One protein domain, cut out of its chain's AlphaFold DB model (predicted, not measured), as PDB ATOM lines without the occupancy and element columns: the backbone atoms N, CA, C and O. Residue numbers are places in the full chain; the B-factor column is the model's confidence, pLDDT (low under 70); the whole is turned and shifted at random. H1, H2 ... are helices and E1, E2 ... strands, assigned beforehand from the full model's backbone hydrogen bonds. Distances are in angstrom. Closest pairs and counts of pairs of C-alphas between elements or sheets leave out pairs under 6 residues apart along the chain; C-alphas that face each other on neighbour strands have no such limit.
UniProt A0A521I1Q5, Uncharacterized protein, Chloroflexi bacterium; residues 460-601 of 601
ATOM      1  N   ARG A 460     253.202 -52.264  77.348       94.00
ATOM      2  CA  ARG A 460     252.638 -53.597  77.592       94.00
ATOM      3  C   ARG A 460     253.114 -54.605  76.565       94.00
ATOM      4  O   ARG A 460     252.643 -54.635  75.433       94.00
ATOM      5  N   ASN A 461     253.972 -55.504  77.023       89.31
ATOM      6  CA  ASN A 461     254.401 -56.642  76.224       89.31
ATOM      7  C   ASN A 461     253.189 -57.456  75.749       89.31
ATOM      8  O   ASN A 461     252.257 -57.683  76.524       89.31
ATOM      9  N   ASP A 462     253.241 -57.910  74.498       89.38
ATOM     10  CA  ASP A 462     252.255 -58.800  73.874       89.38
ATOM     11  C   ASP A 462     250.825 -58.238  73.750       89.38
ATOM     12  O   ASP A 462     249.896 -58.980  73.418       89.38
ATOM     13  N   ALA A 463     250.618 -56.941  74.002       91.38
ATOM     14  CA  ALA A 463     249.307 -56.304  73.868       91.38
ATOM     15  C   ALA A 463     248.758 -56.402  72.429       91.38
ATOM     16  O   ALA A 463     247.562 -56.612  72.226       91.38
ATOM     17  N   ASP A 464     249.645 -56.354  71.440       91.44
ATOM     18  CA  ASP A 464     249.375 -56.513  70.009       91.44
ATOM     19  C   ASP A 464     248.781 -57.870  69.618       91.44
ATOM     20  O   ASP A 464     248.054 -57.966  68.628       91.44
ATOM     21  N   LYS A 465     249.005 -58.907  70.433       92.38
ATOM     22  CA  LYS A 465     248.447 -60.248  70.202       92.38
ATOM     23  C   LYS A 465     246.958 -60.340  70.530       92.38
ATOM     24  O   LYS A 465     246.312 -61.309  70.144       92.38
ATOM     25  N   ASN A 466     246.405 -59.365  71.260       95.00
ATOM     26  CA  ASN A 466     244.995 -59.344  71.652       95.00
ATOM     27  C   ASN A 466     244.372 -57.950  71.436       95.00
ATOM     28  O   ASN A 466     244.035 -57.280  72.421       95.00
ATOM     29  N   PRO A 467     244.157 -57.509  70.181       95.19
ATOM     30  CA  PRO A 467     243.674 -56.155  69.898       95.19
ATOM     31  C   PRO A 467     242.363 -55.793  70.603       95.19
ATOM     32  O   PRO A 467     242.207 -54.687  71.108       95.19
ATOM     33  N   GLU A 468     241.435 -56.744  70.732       95.50
ATOM     34  CA  GLU A 468     240.174 -56.504  71.440       95.50
ATOM     35  C   GLU A 468     240.389 -56.198  72.936       95.50
ATOM     36  O   GLU A 468     239.705 -55.349  73.505       95.50
ATOM     37  N   GLN A 469     241.387 -56.810  73.583       96.38
ATOM     38  CA  GLN A 469     241.720 -56.488  74.975       96.38
ATOM     39  C   GLN A 469     242.354 -55.099  75.102       96.38
ATOM     40  O   GLN A 469     242.043 -54.378  76.054       96.38
ATOM     41  N   VAL A 470     243.192 -54.694  74.138       97.50
ATOM     42  CA  VAL A 470     243.727 -53.320  74.050       97.50
ATOM     43  C   VAL A 470     242.571 -52.329  73.997       97.50
ATOM     44  O   VAL A 470     242.483 -51.401  74.804       97.50
ATOM     45  N   TRP A 471     241.625 -52.583  73.102       97.44
ATOM     46  CA  TRP A 471     240.445 -51.765  72.891       97.44
ATOM     47  C   TRP A 471     239.507 -51.683  74.094       97.44
ATOM     48  O   TRP A 471     238.995 -50.599  74.389       97.44
ATOM     49  N   GLN A 472     239.294 -52.788  74.804       97.44
ATOM     50  CA  GLN A 472     238.515 -52.812  76.044       97.44
ATOM     51  C   GLN A 472     239.218 -52.047  77.166       97.44
ATOM     52  O   GLN A 472     238.581 -51.272  77.881       97.44
ATOM     53  N   ALA A 473     240.534 -52.215  77.303       96.94
ATOM     54  CA  ALA A 473     241.308 -51.517  78.316       96.94
ATOM     55  C   ALA A 473     241.336 -50.003  78.072       96.94
ATOM     56  O   ALA A 473     241.111 -49.234  79.004       96.94
ATOM     57  N   LEU A 474     241.555 -49.564  76.831       97.88
ATOM     58  CA  LEU A 474     241.522 -48.147  76.465       97.88
ATOM     59  C   LEU A 474     240.126 -47.538  76.661       97.88
ATOM     60  O   LEU A 474     240.009 -46.446  77.222       97.88
ATOM     61  N   ALA A 475     239.062 -48.264  76.303       97.69
ATOM     62  CA  ALA A 475     237.690 -47.832  76.564       97.69
ATOM     63  C   ALA A 475     237.403 -47.684  78.069       97.69
ATOM     64  O   ALA A 475     236.779 -46.707  78.485       97.69
ATOM     65  N   ALA A 476     237.914 -48.596  78.905       97.25
ATOM     66  CA  ALA A 476     237.805 -48.503  80.363       97.25
ATOM     67  C   ALA A 476     238.570 -47.301  80.951       97.25
ATOM     68  O   ALA A 476     238.212 -46.803  82.018       97.25
ATOM     69  N   LEU A 477     239.597 -46.806  80.251       96.94
ATOM     70  CA  LEU A 477     240.294 -45.558  80.581       96.94
ATOM     71  C   LEU A 477     239.586 -44.307  80.028       96.94
ATOM     72  O   LEU A 477     240.005 -43.196  80.337       96.94
ATOM     73  N   GLY A 478     238.507 -44.478  79.255       95.69
ATOM     74  CA  GLY A 478     237.695 -43.397  78.699       95.69
ATOM     75  C   GLY A 478     238.059 -42.977  77.274       95.69
ATOM     76  O   GLY A 478     237.538 -41.960  76.815       95.69
ATOM     77  N   PHE A 479     238.929 -43.716  76.577       96.31
ATOM     78  CA  PHE A 479     239.255 -43.447  75.174       96.31
ATOM     79  C   PHE A 479     238.107 -43.899  74.266       96.31
ATOM     80  O   PHE A 479     237.669 -45.049  74.340       96.31
ATOM     81  N   LYS A 480     237.603 -42.988  73.430       92.31
ATOM     82  CA  LYS A 480     236.413 -43.197  72.592       92.31
ATOM     83  C   LYS A 480     236.661 -42.676  71.170       92.31
ATOM     84  O   LYS A 480     236.168 -41.600  70.843       92.31
ATOM     85  N   PRO A 481     237.443 -43.394  70.346       92.88
ATOM     86  CA  PRO A 481     237.569 -43.050  68.933       92.88
ATOM     87  C   PRO A 481     236.214 -43.229  68.225       92.88
ATOM     88  O   PRO A 481     235.389 -44.033  68.671       92.88
ATOM     89  N   LEU A 482     235.999 -42.505  67.125       91.94
ATOM     90  CA  LEU A 482     234.819 -42.666  66.270       91.94
ATOM     91  C   LEU A 482     234.816 -44.044  65.613       91.94
ATOM     92  O   LEU A 482     233.802 -44.740  65.598       91.94
ATOM     93  N   GLN A 483     235.977 -44.441  65.094       93.50
ATOM     94  CA  GLN A 483     236.185 -45.714  64.420       93.50
ATOM     95  C   GLN A 483     237.527 -46.290  64.852       93.50
ATOM     96  O   GLN A 483     238.466 -45.558  65.168       93.50
ATOM     97  N   ARG A 484     237.623 -47.615  64.902       94.50
ATOM     98  CA  ARG A 484     238.855 -48.310  65.269       94.50
ATOM     99  C   ARG A 484     238.911 -49.667  64.599       94.50
ATOM    100  O   ARG A 484     237.892 -50.351  64.513       94.50
ATOM    101  N   THR A 485     240.100 -50.072  64.189       94.88
ATOM    102  CA  THR A 485     240.366 -51.428  63.722       94.88
ATOM    103  C   THR A 485     241.797 -51.824  64.064       94.88
ATOM    104  O   THR A 485     242.629 -50.972  64.382       94.88
ATOM    105  N   ALA A 486     242.062 -53.122  64.042       94.94
ATOM    106  CA  ALA A 486     243.408 -53.655  64.125       94.94
ATOM    107  C   ALA A 486     243.532 -54.846  63.177       94.94
ATOM    108  O   ALA A 486     242.650 -55.710  63.161       94.94
ATOM    109  N   ALA A 487     244.597 -54.870  62.387       93.19
ATOM    110  CA  ALA A 487     244.837 -55.898  61.390       93.19
ATOM    111  C   ALA A 487     246.331 -56.018  61.099       93.19
ATOM    112  O   ALA A 487     247.032 -55.017  61.096       93.19
ATOM    113  N   ASP A 488     246.775 -57.239  60.830       93.56
ATOM    114  CA  ASP A 488     248.090 -57.543  60.266       93.56
ATOM    115  C   ASP A 488     248.081 -57.165  58.778       93.56
ATOM    116  O   ASP A 488     247.638 -57.944  57.926       93.56
ATOM    117  N   LEU A 489     248.418 -55.906  58.492       94.19
ATOM    118  CA  LEU A 489     248.366 -55.346  57.145       94.19
ATOM    119  C   LEU A 489     249.586 -55.783  56.331       94.19
ATOM    120  O   LEU A 489     249.434 -56.065  55.143       94.19
ATOM    121  N   ASN A 490     250.758 -55.924  56.961       92.81
ATOM    122  CA  ASN A 490     251.991 -56.346  56.286       92.81
ATOM    123  C   ASN A 490     252.235 -57.869  56.266       92.81
ATOM    124  O   ASN A 490     253.113 -58.333  55.534       92.81
ATOM    125  N   GLY A 491     251.436 -58.656  56.990       91.81
ATOM    126  CA  GLY A 491     251.534 -60.112  57.042       91.81
ATOM    127  C   GLY A 491     252.664 -60.637  57.935       91.81
ATOM    128  O   GLY A 491     253.064 -61.795  57.766       91.81
ATOM    129  N   ASP A 492     253.221 -59.818  58.834       92.38
ATOM    130  CA  ASP A 492     254.327 -60.200  59.724       92.38
ATOM    131  C   ASP A 492     253.865 -60.849  61.047       92.38
ATOM    132  O   ASP A 492     254.685 -61.329  61.842       92.38
ATOM    133  N   GLY A 493     252.548 -60.932  61.261       92.00
ATOM    134  CA  GLY A 493     251.923 -61.500  62.453       92.00
ATOM    135  C   GLY A 493     251.751 -60.515  63.615       92.00
ATOM    136  O   GLY A 493     251.256 -60.923  64.673       92.00
ATOM    137  N   VAL A 494     252.138 -59.251  63.450       93.56
ATOM    138  CA  VAL A 494     251.840 -58.137  64.354       93.56
ATOM    139  C   VAL A 494     250.665 -57.357  63.771       93.56
ATOM    140  O   VAL A 494     250.570 -57.148  62.575       93.56
ATOM    141  N   ASN A 495     249.715 -56.956  64.617       94.50
ATOM    142  CA  ASN A 495     248.617 -56.118  64.143       94.50
ATOM    143  C   ASN A 495     249.033 -54.645  64.147       94.50
ATOM    144  O   ASN A 495     249.442 -54.120  65.188       94.50
ATOM    145  N   GLU A 496     248.781 -53.961  63.040       95.75
ATOM    146  CA  GLU A 496     248.692 -52.509  62.981       95.75
ATOM    147  C   GLU A 496     247.338 -52.061  63.524       95.75
ATOM    148  O   GLU A 496     246.332 -52.771  63.440       95.75
ATOM    149  N   PHE A 497     247.295 -50.859  64.088       96.81
ATOM    150  CA  PHE A 497     246.096 -50.275  64.670       96.81
ATOM    151  C   PHE A 497     245.749 -48.996  63.914       96.81
ATOM    152  O   PHE A 497     246.601 -48.135  63.713       96.81
ATOM    153  N   LEU A 498     244.479 -48.850  63.540       95.06
ATOM    154  CA  LEU A 498     243.962 -47.637  62.918       95.06
ATOM    155  C   LEU A 498     242.825 -47.078  63.756       95.06
ATOM    156  O   LEU A 498     241.939 -47.826  64.183       95.06
ATOM    157  N   VAL A 499     242.835 -45.768  63.988       94.62
ATOM    158  CA  VAL A 499     241.756 -45.083  64.710       94.62
ATOM    159  C   VAL A 499     241.371 -43.792  64.018       94.62
ATOM    160  O   VAL A 499     242.232 -42.982  63.705       94.62
ATOM    161  N   VAL A 500     240.070 -43.586  63.834       92.75
ATOM    162  CA  VAL A 500     239.522 -42.273  63.488       92.75
ATOM    163  C   VAL A 500     239.103 -41.604  64.779       92.75
ATOM    164  O   VAL A 500     238.328 -42.162  65.567       92.75
ATOM    165  N   THR A 501     239.624 -40.416  65.011       91.44
ATOM    166  CA  THR A 501     239.285 -39.598  66.163       91.44
ATOM    167  C   THR A 501     238.694 -38.269  65.720       91.44
ATOM    168  O   THR A 501     238.769 -37.920  64.549       91.44
ATOM    169  N   GLN A 502     238.054 -37.563  66.651       88.19
ATOM    170  CA  GLN A 502     237.410 -36.282  66.392       88.19
ATOM    171  C   GLN A 502     237.903 -35.235  67.381       88.19
ATOM    172  O   GLN A 502     238.022 -35.488  68.585       88.19
ATOM    173  N   GLU A 503     238.117 -34.040  66.859       83.50
ATOM    174  CA  GLU A 503     238.494 -32.837  67.580       83.50
ATOM    175  C   GLU A 503     237.363 -31.811  67.562       83.50
ATOM    176  O   GLU A 503     236.418 -31.897  66.779       83.50
ATOM    177  N   GLY A 504     237.413 -30.861  68.496       74.38
ATOM    178  CA  GLY A 504     236.366 -29.849  68.681       74.38
ATOM    179  C   GLY A 504     235.204 -30.291  69.571       74.38
ATOM    180  O   GLY A 504     234.481 -29.443  70.088       74.38
ATOM    181  N   GLY A 505     235.029 -31.588  69.841       73.56
ATOM    182  CA  GLY A 505     234.033 -32.082  70.798       73.56
ATOM    183  C   GLY A 505     232.615 -31.598  70.466       73.56
ATOM    184  O   GLY A 505     232.060 -31.951  69.434       73.56
ATOM    185  N   THR A 506     232.004 -30.786  71.336       70.19
ATOM    186  CA  THR A 506     230.667 -30.200  71.092       70.19
ATOM    187  C   THR A 506     230.691 -28.895  70.290       70.19
ATOM    188  O   THR A 506     229.656 -28.239  70.171       70.19
ATOM    189  N   SER A 507     231.859 -28.461  69.816       73.56
ATOM    190  CA  SER A 507     232.002 -27.283  68.967       73.56
ATOM    191  C   SER A 507     231.234 -27.456  67.649       73.56
ATOM    192  O   SER A 507     231.162 -28.572  67.135       73.56
ATOM    193  N   PRO A 508     230.665 -26.376  67.073       75.75
ATOM    194  CA  PRO A 508     230.153 -26.413  65.703       75.75
ATOM    195  C   PRO A 508     231.242 -26.704  64.660       75.75
ATOM    196  O   PRO A 508     230.904 -27.162  63.573       75.75
ATOM    197  N   ASN A 509     232.515 -26.450  64.982       78.75
ATOM    198  CA  ASN A 509     233.648 -26.813  64.141       78.75
ATOM    199  C   ASN A 509     234.274 -28.095  64.696       78.75
ATOM    200  O   ASN A 509     234.732 -28.122  65.841       78.75
ATOM    201  N   GLN A 510     234.275 -29.146  63.885       80.50
ATOM    202  CA  GLN A 510     234.883 -30.435  64.192       80.50
ATOM    203  C   GLN A 510     235.834 -30.797  63.058       80.50
ATOM    204  O   GLN A 510     235.587 -30.432  61.910       80.50
ATOM    205  N   SER A 511     236.890 -31.520  63.396       84.12
ATOM    206  CA  SER A 511     237.806 -32.117  62.431       84.12
ATOM    207  C   SER A 511     238.102 -33.537  62.878       84.12
ATOM    208  O   SER A 511     238.195 -33.812  64.079       84.12
ATOM    209  N   GLU A 512     238.169 -34.450  61.926       87.81
ATOM    210  CA  GLU A 512     238.544 -35.831  62.150       87.81
ATOM    211  C   GLU A 512     240.022 -36.043  61.815       87.81
ATOM    212  O   GLU A 512     240.607 -35.354  60.985       87.81
ATOM    213  N   ALA A 513     240.638 -37.022  62.474       87.44
ATOM    214  CA  ALA A 513     242.007 -37.444  62.203       87.44
ATOM    215  C   ALA A 513     242.078 -38.974  62.172       87.44
ATOM    216  O   ALA A 513     241.564 -39.652  63.065       87.44
ATOM    217  N   LEU A 514     242.719 -39.525  61.143       90.69
ATOM    218  CA  LEU A 514     242.944 -40.950  60.970       90.69
ATOM    219  C   LEU A 514     244.370 -41.208  61.412       90.69
ATOM    220  O   LEU A 514     245.307 -40.695  60.817       90.69
ATOM    221  N   TRP A 515     244.534 -42.011  62.450       93.06
ATOM    222  CA  TRP A 515     245.838 -42.357  62.978       93.06
ATOM    223  C   TRP A 515     246.207 -43.778  62.586       93.06
ATOM    224  O   TRP A 515     245.426 -44.701  62.825       93.06
ATOM    225  N   PHE A 516     247.413 -43.947  62.058       93.94
ATOM    226  CA  PHE A 516     248.051 -45.230  61.801       93.94
ATOM    227  C   PHE A 516     249.103 -45.502  62.878       93.94
ATOM    228  O   PHE A 516     249.997 -44.688  63.116       93.94
ATOM    229  N   ILE A 517     248.977 -46.637  63.564       96.69
ATOM    230  CA  ILE A 517     249.862 -47.061  64.645       96.69
ATOM    231  C   ILE A 517     250.455 -48.416  64.281       96.69
ATOM    232  O   ILE A 517     249.727 -49.390  64.101       96.69
ATOM    233  N   TYR A 518     251.779 -48.484  64.212       95.25
ATOM    234  CA  TYR A 518     252.506 -49.652  63.721       95.25
ATOM    235  C   TYR A 518     253.773 -49.894  64.536       95.25
ATOM    236  O   TYR A 518     254.233 -49.023  65.284       95.25
ATOM    237  N   LYS A 519     254.347 -51.091  64.409       93.75
ATOM    238  CA  LYS A 519     255.560 -51.477  65.128       93.75
ATOM    239  C   LYS A 519     256.747 -51.527  64.178       93.75
ATOM    240  O   LYS A 519     256.705 -52.194  63.156       93.75
ATOM    241  N   ARG A 520     257.848 -50.871  64.547       90.06
ATOM    242  CA  ARG A 520     259.119 -50.951  63.813       90.06
ATOM    243  C   ARG A 520     260.288 -50.849  64.778       90.06
ATOM    244  O   ARG A 520     260.267 -50.029  65.691       90.06
ATOM    245  N   GLU A 521     261.299 -51.701  64.595       85.81
ATOM    246  CA  GLU A 521     262.525 -51.708  65.417       85.81
ATOM    247  C   GLU A 521     262.246 -51.801  66.937       85.81
ATOM    248  O   GLU A 521     262.949 -51.219  67.756       85.81
ATOM    249  N   ASN A 522     261.214 -52.564  67.325       88.06
ATOM    250  CA  ASN A 522     260.717 -52.719  68.706       88.06
ATOM    251  C   ASN A 522     260.083 -51.471  69.348       88.06
ATOM    252  O   ASN A 522     259.834 -51.475  70.556       88.06
ATOM    253  N   ALA A 523     259.767 -50.444  68.563       93.69
ATOM    254  CA  ALA A 523     259.018 -49.282  69.016       93.69
ATOM    255  C   ALA A 523     257.655 -49.197  68.318       93.69
ATOM    256  O   ALA A 523     257.533 -49.491  67.126       93.69
ATOM    257  N   TRP A 524     256.635 -48.790  69.070       96.31
ATOM    258  CA  TRP A 524     255.338 -48.404  68.527       96.31
ATOM    259  C   TRP A 524     255.384 -46.960  68.060       96.31
ATOM    260  O   TRP A 524     255.709 -46.053  68.828       96.31
ATOM    261  N   ARG A 525     255.041 -46.769  66.791       94.75
ATOM    262  CA  ARG A 525     255.043 -45.489  66.094       94.75
ATOM    263  C   ARG A 525     253.608 -45.075  65.795       94.75
ATOM    264  O   ARG A 525     252.728 -45.926  65.709       94.75
ATOM    265  N   VAL A 526     253.372 -43.776  65.660       93.56
ATOM    266  CA  VAL A 526     252.061 -43.200  65.341       93.56
ATOM    267  C   VAL A 526     252.194 -42.128  64.269       93.56
ATOM    268  O   VAL A 526     253.110 -41.310  64.333       93.56
ATOM    269  N   ARG A 527     251.272 -42.116  63.307       88.44
ATOM    270  CA  ARG A 527     251.157 -41.101  62.252       88.44
ATOM    271  C   ARG A 527     249.707 -40.690  62.058       88.44
ATOM    272  O   ARG A 527     248.826 -41.518  62.271       88.44
ATOM    273  N   ALA A 528     249.474 -39.431  61.704       86.19
ATOM    274  CA  ALA A 528     248.176 -38.954  61.238       86.19
ATOM    275  C   ALA A 528     248.174 -38.970  59.707       86.19
ATOM    276  O   ALA A 528     249.155 -38.541  59.117       86.19
ATOM    277  N   LEU A 529     247.085 -39.440  59.106       81.62
ATOM    278  CA  LEU A 529     246.863 -39.466  57.663       81.62
ATOM    279  C   LEU A 529     245.866 -38.363  57.297       81.62
ATOM    280  O   LEU A 529     244.783 -38.276  57.895       81.62
ATOM    281  N   ASP A 530     246.208 -37.540  56.308       69.12
ATOM    282  CA  ASP A 530     245.479 -36.309  55.961       69.12
ATOM    283  C   ASP A 530     244.259 -36.549  55.053       69.12
ATOM    284  O   ASP A 530     244.130 -36.010  53.959       69.12
ATOM    285  N   ILE A 531     243.356 -37.430  55.493       70.19
ATOM    286  CA  ILE A 531     242.153 -37.840  54.737       70.19
ATOM    287  C   ILE A 531     240.934 -38.099  55.628       70.19
ATOM    288  O   ILE A 531     239.878 -38.518  55.155       70.19
ATOM    289  N   ALA A 532     241.074 -37.929  56.936       64.31
ATOM    290  CA  ALA A 532     240.155 -38.498  57.912       64.31
ATOM    291  C   ALA A 532     238.714 -37.985  57.808       64.31
ATOM    292  O   ALA A 532     237.788 -38.786  57.891       64.31
ATOM    293  N   ASP A 533     238.533 -36.694  57.504       68.25
ATOM    294  CA  ASP A 533     237.223 -36.069  57.251       68.25
ATOM    295  C   ASP A 533     236.457 -36.728  56.085       68.25
ATOM    296  O   ASP A 533     235.274 -36.467  55.850       68.25
ATOM    297  N   THR A 534     237.142 -37.584  55.327       73.12
ATOM    298  CA  THR A 534     236.656 -38.221  54.112       73.12
ATOM    299  C   THR A 534     236.734 -39.745  54.161       73.12
ATOM    300  O   THR A 534     236.569 -40.367  53.124       73.12
ATOM    301  N   VAL A 535     236.964 -40.397  55.308       80.38
ATOM    302  CA  VAL A 535     237.078 -41.871  55.340       80.38
ATOM    303  C   VAL A 535     236.160 -42.544  56.353       80.38
ATOM    304  O   VAL A 535     236.021 -42.142  57.505       80.38
ATOM    305  N   GLN A 536     235.565 -43.657  55.934       86.38
ATOM    306  CA  GLN A 536     234.836 -44.576  56.803       86.38
ATOM    307  C   GLN A 536     235.385 -45.993  56.658       86.38
ATOM    308  O   GLN A 536     235.601 -46.476  55.549       86.38
ATOM    309  N   PHE A 537     235.598 -46.671  57.781       88.94
ATOM    310  CA  PHE A 537     235.977 -48.075  57.828       88.94
ATOM    311  C   PHE A 537     234.745 -48.917  57.513       88.94
ATOM    312  O   PHE A 537     233.753 -48.874  58.241       88.94
ATOM    313  N   GLU A 538     234.820 -49.749  56.480       83.19
ATOM    314  CA  GLU A 538     233.737 -50.700  56.199       83.19
ATOM    315  C   GLU A 538     233.870 -51.992  57.028       83.19
ATOM    316  O   GLU A 538     233.013 -52.869  56.968       83.19
ATOM    317  N   GLY A 539     234.938 -52.110  57.830       71.56
ATOM    318  CA  GLY A 539     235.209 -53.253  58.711       71.56
ATOM    319  C   GLY A 539     235.601 -54.541  57.976       71.56
ATOM    320  O   GLY A 539     235.930 -55.538  58.619       71.56
ATOM    321  N   GLU A 540     235.586 -54.523  56.645       80.56
ATOM    322  CA  GLU A 540     236.018 -55.620  55.792       80.56
ATOM    323  C   GLU A 540     237.545 -55.598  55.637       80.56
ATOM    324  O   GLU A 540     238.135 -54.600  55.215       80.56
ATOM    325  N   LEU A 541     238.183 -56.715  55.998       90.31
ATOM    326  CA  LEU A 541     239.592 -56.970  55.713       90.31
ATOM    327  C   LEU A 541     239.682 -57.862  54.480       90.31
ATOM    328  O   LEU A 541     239.207 -59.001  54.492       90.31
ATOM    329  N   LEU A 542     240.310 -57.342  53.436       91.75
ATOM    330  CA  LEU A 542     240.466 -57.996  52.149       91.75
ATOM    331  C   LEU A 542     241.810 -58.744  52.134       91.75
ATOM    332  O   LEU A 542     242.844 -58.123  52.389       91.75
ATOM    333  N   PRO A 543     241.838 -60.066  51.885       91.56
ATOM    334  CA  PRO A 543     243.097 -60.785  51.723       91.56
ATOM    335  C   PRO A 543     243.769 -60.363  50.415       91.56
ATOM    336  O   PRO A 543     243.115 -60.343  49.369       91.56
ATOM    337  N   LEU A 544     245.070 -60.070  50.456       89.94
ATOM    338  CA  LEU A 544     245.810 -59.751  49.240       89.94
ATOM    339  C   LEU A 544     246.219 -61.028  48.487       89.94
ATOM    340  O   LEU A 544     246.693 -61.986  49.111       89.94
ATOM    341  N   PRO A 545     246.041 -61.085  47.152       85.50
ATOM    342  CA  PRO A 545     246.429 -62.249  46.365       85.50
ATOM    343  C   PRO A 545     247.904 -62.610  46.567       85.50
ATOM    344  O   PRO A 545     248.776 -61.748  46.536       85.50
ATOM    345  N   ASN A 546     248.189 -63.904  46.737       84.31
ATOM    346  CA  ASN A 546     249.549 -64.444  46.885       84.31
ATOM    347  C   ASN A 546     250.363 -63.867  48.063       84.31
ATOM    348  O   ASN A 546     251.586 -63.991  48.072       84.31
ATOM    349  N   SER A 547     249.706 -63.288  49.071       86.38
ATOM    350  CA  SER A 547     250.355 -62.681  50.233       86.38
ATOM    351  C   SER A 547     249.652 -63.067  51.539       86.38
ATOM    352  O   SER A 547     248.515 -63.538  51.534       86.38
ATOM    353  N   GLN A 548     250.343 -62.907  52.671       89.12
ATOM    354  CA  GLN A 548     249.710 -62.928  54.003       89.12
ATOM    355  C   GLN A 548     249.164 -61.550  54.402       89.12
ATOM    356  O   GLN A 548     248.434 -61.446  55.387       89.12
ATOM    357  N   GLN A 549     249.494 -60.519  53.619       92.06
ATOM    358  CA  GLN A 549     249.031 -59.152  53.807       92.06
ATOM    359  C   GLN A 549     247.512 -59.034  53.691       92.06
ATOM    360  O   GLN A 549     246.832 -59.807  52.999       92.06
ATOM    361  N   ARG A 550     246.985 -58.005  54.348       93.31
ATOM    362  CA  ARG A 550     245.566 -57.665  54.335       93.31
ATOM    363  C   ARG A 550     245.404 -56.199  54.008       93.31
ATOM    364  O   ARG A 550     246.194 -55.377  54.447       93.31
ATOM    365  N   ALA A 551     244.323 -55.873  53.321       93.88
ATOM    366  CA  ALA A 551     243.928 -54.497  53.091       93.88
ATOM    367  C   ALA A 551     242.653 -54.168  53.873       93.88
ATOM    368  O   ALA A 551     241.699 -54.948  53.902       93.88
ATOM    369  N   LEU A 552     242.624 -53.002  54.506       93.31
ATOM    370  CA  LEU A 552     241.436 -52.437  55.130       93.31
ATOM    371  C   LEU A 552     240.591 -51.743  54.067       93.31
ATOM    372  O   LEU A 552     241.062 -50.791  53.448       93.31
ATOM    373  N   LYS A 553     239.340 -52.173  53.885       93.19
ATOM    374  CA  LYS A 553     238.410 -51.482  52.989       93.19
ATOM    375  C   LYS A 553     237.922 -50.172  53.611       93.19
ATOM    376  O   LYS A 553     237.454 -50.136  54.755       93.19
ATOM    377  N   LEU A 554     238.020 -49.104  52.829       90.81
ATOM    378  CA  LEU A 554     237.681 -47.739  53.196       90.81
ATOM    379  C   LEU A 554     236.676 -47.164  52.199       90.81
ATOM    380  O   LEU A 554     236.765 -47.376  50.987       90.81
ATOM    381  N   LYS A 555     235.738 -46.383  52.721       89.12
ATOM    382  CA  LYS A 555     234.754 -45.652  51.935       89.12
ATOM    383  C   LYS A 555     235.013 -44.157  52.019       89.12
ATOM    384  O   LYS A 555     235.079 -43.605  53.115       89.12
ATOM    385  N   LEU A 556     235.108 -43.528  50.854       84.62
ATOM    386  CA  LEU A 556     235.191 -42.085  50.675       84.62
ATOM    387  C   LEU A 556     233.790 -41.474  50.460       84.62
ATOM    388  O   LEU A 556     232.849 -42.199  50.107       84.62
ATOM    389  N   PRO A 557     233.605 -40.151  50.642       82.81
ATOM    390  CA  PRO A 557     232.389 -39.459  50.246       82.81
ATOM    391  C   PRO A 557     232.035 -39.736  48.786       82.81
ATOM    392  O   PRO A 557     232.908 -39.901  47.938       82.81
ATOM    393  N   GLU A 558     230.742 -39.714  48.468       80.62
ATOM    394  CA  GLU A 558     230.234 -39.989  47.112       80.62
ATOM    395  C   GLU A 558     230.784 -39.040  46.032       80.62
ATOM    396  O   GLU A 558     230.715 -39.358  44.850       80.62
ATOM    397  N   ALA A 559     231.331 -37.887  46.429       79.31
ATOM    398  CA  ALA A 559     231.984 -36.939  45.529       79.31
ATOM    399  C   ALA A 559     233.338 -37.438  44.984       79.31
ATOM    400  O   ALA A 559     233.799 -36.928  43.965       79.31
ATOM    401  N   TYR A 560     233.967 -38.418  45.636       74.38
ATOM    402  CA  TYR A 560     235.211 -39.031  45.174       74.38
ATOM    403  C   TYR A 560     234.903 -40.171  44.198       74.38
ATOM    404  O   TYR A 560     233.909 -40.877  44.338       74.38
ATOM    405  N   THR A 561     235.729 -40.367  43.174       73.50
ATOM    406  CA  THR A 561     235.600 -41.502  42.248       73.50
ATOM    407  C   THR A 561     236.991 -42.071  41.950       73.50
ATOM    408  O   THR A 561     237.814 -41.334  41.414       73.50
ATOM    409  N   PRO A 562     237.259 -43.355  42.267       77.06
ATOM    410  CA  PRO A 562     236.373 -44.270  42.994       77.06
ATOM    411  C   PRO A 562     236.132 -43.798  44.440       77.06
ATOM    412  O   PRO A 562     237.018 -43.239  45.078       77.06
ATOM    413  N   ASN A 563     234.919 -44.014  44.958       82.38
ATOM    414  CA  ASN A 563     234.576 -43.726  46.358       82.38
ATOM    415  C   ASN A 563     234.839 -44.915  47.297       82.38
ATOM    416  O   ASN A 563     234.513 -44.856  48.478       82.38
ATOM    417  N   GLU A 564     235.398 -46.004  46.780       88.31
ATOM    418  CA  GLU A 564     235.861 -47.149  47.555       88.31
ATOM    419  C   GLU A 564     237.357 -47.313  47.293       88.31
ATOM    420  O   GLU A 564     237.793 -47.370  46.144       88.31
ATOM    421  N   THR A 565     238.137 -47.406  48.362       90.06
ATOM    422  CA  THR A 565     239.581 -47.655  48.311       90.06
ATOM    423  C   THR A 565     239.921 -48.706  49.363       90.06
ATOM    424  O   THR A 565     239.119 -48.985  50.255       90.06
ATOM    425  N   ALA A 566     241.083 -49.334  49.273       91.94
ATOM    426  CA  ALA A 566     241.606 -50.134  50.368       91.94
ATOM    427  C   ALA A 566     242.988 -49.628  50.780       91.94
ATOM    428  O   ALA A 566     243.661 -48.962  50.001       91.94
ATOM    429  N   LEU A 567     243.385 -49.907  52.015       91.62
ATOM    430  CA  LEU A 567     244.668 -49.499  52.575       91.62
ATOM    431  C   LEU A 567     245.397 -50.731  53.103       91.62
ATOM    432  O   LEU A 567     244.851 -51.454  53.932       91.62
ATOM    433  N   THR A 568     246.620 -50.962  52.643       93.12
ATOM    434  CA  THR A 568     247.531 -51.979  53.192       93.12
ATOM    435  C   THR A 568     248.833 -51.326  53.656       93.12
ATOM    436  O   THR A 568     249.039 -50.127  53.466       93.12
ATOM    437  N   TRP A 569     249.713 -52.108  54.269       90.75
ATOM    438  CA  TRP A 569     251.061 -51.708  54.647       90.75
ATOM    439  C   TRP A 569     252.041 -52.756  54.124       90.75
ATOM    440  O   TRP A 569     251.806 -53.944  54.311       90.75
ATOM    441  N   ASP A 570     253.132 -52.362  53.474       83.88
ATOM    442  CA  ASP A 570     254.118 -53.325  52.954       83.88
ATOM    443  C   ASP A 570     255.287 -53.599  53.925       83.88
ATOM    444  O   ASP A 570     256.239 -54.298  53.583       83.88
ATOM    445  N   GLY A 571     255.215 -53.056  55.146       83.94
ATOM    446  CA  GLY A 571     256.279 -53.112  56.156       83.94
ATOM    447  C   GLY A 571     257.226 -51.911  56.114       83.94
ATOM    448  O   GLY A 571     257.879 -51.589  57.111       83.94
ATOM    449  N   THR A 572     257.260 -51.200  54.991       77.31
ATOM    450  CA  THR A 572     257.911 -49.896  54.864       77.31
ATOM    451  C   THR A 572     256.899 -48.774  54.751       77.31
ATOM    452  O   THR A 572     257.145 -47.742  55.362       77.31
ATOM    453  N   ARG A 573     255.761 -49.050  54.100       79.06
ATOM    454  CA  ARG A 573     254.965 -48.103  53.323       79.06
ATOM    455  C   ARG A 573     253.470 -48.340  53.362       79.06
ATOM    456  O   ARG A 573     253.042 -49.486  53.230       79.06
ATOM    457  N   LEU A 574     252.672 -47.286  53.553       85.81
ATOM    458  CA  LEU A 574     251.219 -47.389  53.382       85.81
ATOM    459  C   LEU A 574     250.899 -47.407  51.888       85.81
ATOM    460  O   LEU A 574     251.394 -46.584  51.131       85.81
ATOM    461  N   VAL A 575     250.062 -48.349  51.460       86.69
ATOM    462  CA  VAL A 575     249.708 -48.505  50.047       86.69
ATOM    463  C   VAL A 575     248.197 -48.427  49.889       86.69
ATOM    464  O   VAL A 575     247.449 -49.259  50.411       86.69
ATOM    465  N   TRP A 576     247.758 -47.430  49.129       87.62
ATOM    466  CA  TRP A 576     246.388 -47.235  48.686       87.62
ATOM    467  C   TRP A 576     246.079 -48.137  47.500       87.62
ATOM    468  O   TRP A 576     246.712 -48.073  46.452       87.62
ATOM    469  N   LEU A 577     245.070 -48.978  47.633       89.75
ATOM    470  CA  LEU A 577     244.652 -49.918  46.605       89.75
ATOM    471  C   LEU A 577     243.282 -49.523  46.066       89.75
ATOM    472  O   LEU A 577     242.444 -48.984  46.800       89.75
ATOM    473  N   ASP A 578     243.019 -49.845  44.804       89.25
ATOM    474  CA  ASP A 578     241.640 -49.910  44.330       89.25
ATOM    475  C   ASP A 578     240.907 -51.012  45.109       89.25
ATOM    476  O   ASP A 578     241.386 -52.141  45.219       89.25
ATOM    477  N   ALA A 579     239.744 -50.700  45.683       89.25
ATOM    478  CA  ALA A 579     239.049 -51.641  46.564       89.25
ATOM    479  C   ALA A 579     238.550 -52.912  45.852       89.25
ATOM    480  O   ALA A 579     238.216 -53.887  46.525       89.25
ATOM    481  N   LYS A 580     238.442 -52.905  44.515       88.62
ATOM    482  CA  LYS A 580     237.899 -54.019  43.728       88.62
ATOM    483  C   LYS A 580     238.998 -54.882  43.132       88.62
ATOM    484  O   LYS A 580     238.892 -56.104  43.202       88.62
ATOM    485  N   SER A 581     240.005 -54.271  42.515       90.06
ATOM    486  CA  SER A 581     241.128 -55.006  41.928       90.06
ATOM    487  C   SER A 581     242.201 -55.354  42.954       90.06
ATOM    488  O   SER A 581     242.920 -56.326  42.745       90.06
ATOM    489  N   LEU A 582     242.283 -54.600  44.060       90.81
ATOM    490  CA  LEU A 582     243.375 -54.638  45.039       90.81
ATOM    491  C   LEU A 582     244.748 -54.299  44.446       90.81
ATOM    492  O   LEU A 582     245.772 -54.543  45.080       90.81
ATOM    493  N   GLU A 583     244.769 -53.705  43.256       87.19
ATOM    494  CA  GLU A 583     245.992 -53.198  42.650       87.19
ATOM    495  C   GLU A 583     246.368 -51.848  43.280       87.19
ATOM    496  O   GLU A 583     245.470 -51.043  43.579       87.19
ATOM    497  N   PRO A 584     247.671 -51.567  43.472       83.88
ATOM    498  CA  PRO A 584     248.138 -50.259  43.902       83.88
ATOM    499  C   PRO A 584     247.611 -49.155  42.996       83.88
ATOM    500  O   PRO A 584     247.712 -49.223  41.769       83.88
ATOM    501  N   ARG A 585     247.062 -48.111  43.610       79.62
ATOM    502  CA  ARG A 585     246.672 -46.911  42.885       79.62
ATOM    503  C   ARG A 585     247.904 -46.165  42.342       79.62
ATOM    504  O   ARG A 585     248.993 -46.285  42.918       79.62
ATOM    505  N   PRO A 586     247.746 -45.382  41.258       66.12
ATOM    506  CA  PRO A 586     248.845 -44.643  40.636       66.12
ATOM    507  C   PRO A 586     249.479 -43.566  41.525       66.12
ATOM    508  O   PRO A 586     250.564 -43.108  41.199       66.12
ATOM    509  N   ASP A 587     248.818 -43.162  42.611       67.50
ATOM    510  CA  ASP A 587     249.200 -42.093  43.542       67.50
ATOM    511  C   ASP A 587     250.001 -42.577  44.772       67.50
ATOM    512  O   ASP A 587     250.196 -41.819  45.710       67.50
ATOM    513  N   ASN A 588     250.508 -43.818  44.778       72.75
ATOM    514  CA  ASN A 588     251.330 -44.372  45.872       72.75
ATOM    515  C   ASN A 588     252.829 -44.052  45.764       72.75
ATOM    516  O   ASN A 588     253.670 -44.957  45.886       72.75
ATOM    517  N   TRP A 589     253.190 -42.817  45.445       78.81
ATOM    518  CA  TRP A 589     254.589 -42.450  45.244       78.81
ATOM    519  C   TRP A 589     255.037 -41.338  46.182       78.81
ATOM    520  O   TRP A 589     254.245 -40.431  46.417       78.81
ATOM    521  N   PRO A 590     256.322 -41.366  46.606       77.44
ATOM    522  CA  PRO A 590     256.904 -40.399  47.525       77.44
ATOM    523  C   PRO A 590     256.612 -38.942  47.187       77.44
ATOM    524  O   PRO A 590     256.865 -38.504  46.075       77.44
ATOM    525  N   SER A 591     256.183 -38.179  48.180       81.56
ATOM    526  CA  SER A 591     255.959 -36.749  48.192       81.56
ATOM    527  C   SER A 591     256.741 -36.175  49.364       81.56
ATOM    528  O   SER A 591     256.413 -36.384  50.530       81.56
ATOM    529  N   VAL A 592     257.817 -35.455  49.060       82.44
ATOM    530  CA  VAL A 592     258.785 -34.983  50.055       82.44
ATOM    531  C   VAL A 592     258.932 -33.463  50.017       82.44
ATOM    532  O   VAL A 592     258.771 -32.834  48.975       82.44
ATOM    533  N   GLY A 593     259.243 -32.849  51.165       73.50
ATOM    534  CA  GLY A 593     259.528 -31.409  51.278       73.50
ATOM    535  C   GLY A 593     258.318 -30.477  51.441       73.50
ATOM    536  O   GLY A 593     258.495 -29.261  51.496       73.50
ATOM    537  N   GLY A 594     257.096 -31.020  51.532       55.44
ATOM    538  CA  GLY A 594     255.852 -30.245  51.440       55.44
ATOM    539  C   GLY A 594     254.847 -30.366  52.585       55.44
ATOM    540  O   GLY A 594     253.697 -29.977  52.389       55.44
ATOM    541  N   GLY A 595     255.237 -30.882  53.753       55.06
ATOM    542  CA  GLY A 595     254.390 -30.958  54.950       55.06
ATOM    543  C   GLY A 595     254.936 -31.923  56.006       55.06
ATOM    544  O   GLY A 595     255.910 -32.624  55.748       55.06
ATOM    545  N   VAL A 596     254.272 -32.002  57.174       43.00
ATOM    546  CA  VAL A 596     254.495 -33.007  58.257       43.00
ATOM    547  C   VAL A 596     254.185 -34.446  57.787       43.00
ATOM    548  O   VAL A 596     254.261 -35.417  58.540       43.00
ATOM    549  N   LEU A 597     253.842 -34.589  56.513       44.19
ATOM    550  CA  LEU A 597     253.603 -35.834  55.829       44.19
ATOM    551  C   LEU A 597     254.955 -36.486  55.531       44.19
ATOM    552  O   LEU A 597     255.564 -36.300  54.487       44.19
ATOM    553  N   GLU A 598     255.384 -37.308  56.483       43.88
ATOM    554  CA  GLU A 598     256.046 -38.574  56.161       43.88
ATOM    555  C   GLU A 598     255.101 -39.562  55.451       43.88
ATOM    556  O   GLU A 598     255.423 -40.739  55.369       43.88
ATOM    557  N   ASP A 599     253.925 -39.137  54.981       41.62
ATOM    558  CA  ASP A 599     253.182 -39.872  53.963       41.62
ATOM    559  C   ASP A 599     253.892 -39.522  52.643       41.62
ATOM    560  O   ASP A 599     253.514 -38.560  51.989       41.62
ATOM    561  N   ASP A 600     255.061 -40.082  52.326       38.56
ATOM    562  CA  ASP A 600     255.239 -41.508  52.048       38.56
ATOM    563  C   ASP A 600     256.246 -42.267  52.918       38.56
ATOM    564  O   ASP A 600     257.471 -42.208  52.756       38.56
ATOM    565  N   PHE A 601     255.667 -43.119  53.753       41.34
ATOM    566  CA  PHE A 601     256.187 -44.453  53.978       41.34
ATOM    567  C   PHE A 601     256.145 -45.161  52.639       41.34
ATOM    568  O   PHE A 601     255.014 -45.240  52.109       41.34
TER     569      PHE A 601
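This is residues 460 to 601 of the 601 residues of an uncharacterized protein of Chloroflexi bacterium (UniProt A0A521I1Q5). Two strongly twisted four-strand sheets make a partial sandwich, nearest to each other where E1 of the first meets E5 and E6 of the second, while E4 and E8, at their other edges, stay apart. H1 covers E1 on the side away from the second sheet, and residues 472 to 478 at its far end stick out. The 142 printed residues hold one named helix and eight named strands, in the order H1, then E1 to E8; both sheets are antiparallel, E1 E2 E3 E4 and E5 E6 E7 E8. The class is mostly strand, with under half of the residues in named elements. The whole is compact, with a radius of gyration of the C-alphas of 15.3 A and spans of 40 by 40 by 32 A.

E1, residues 483 to 487, E2, residues 496 to 503, E3, residues 511 to 520, and E4, residues 523 to 529, form a meander, each strand the antiparallel neighbour of the one before. N 485 and O 498 of the hairpin E1 and E2 are 2.9 A apart, within hydrogen-bond range, as are N 499 and O 515 of E2 and E3 at 3.0 A and N 518 and O 525 of E3 and E4 at 3.1 A. H1, residues 467 to 476, is on this sheet, over E1 at a height over the sheet of 10.4 A; their closest C-alphas, of Pro 467 and Ala 486, are 6.3 A apart. Every O i to N i+4 pair in H1 is within hydrogen-bond range. E5, residues 536 to 543, E6, residues 550 to 555, E7, residues 564 to 569, and E8, residues 574 to 578, form the second meander. Its pairs include N 542 and O 551 at 2.8 A, N 554 and O 565 at 2.8 A, and N 568 and O 575 at 2.9 A. The closest C-alphas of E1 and E5, those of Gln 483 and Phe 537, are 7.0 A apart, and the two strands have 5 pairs of C-alphas within 8 A.

E3, the longest strand by residues, measures 28.5 A from C-alpha 511 at (237.806, -32.117, 62.431) to C-alpha 520. E2 measures 22.6 A, E4 19.3 A and E5 18.9 A; E5 bends by 64 degrees at residue 539. H1 begins with C-alpha 467 at (243.674, -56.155, 69.898), and E8 ends with C-alpha 578 at (241.640, -49.910, 44.330).

The two C-alphas farthest apart, those of Pro 508 and Asn 546, are 46.7 A apart. The printed part has no cut, and no link is long. Residues 579 to 601 hold no named element. Mean pLDDT of the printed part is 85.1; residues 530, 532 to 533, 586 to 587 and 594 to 601 are under 70.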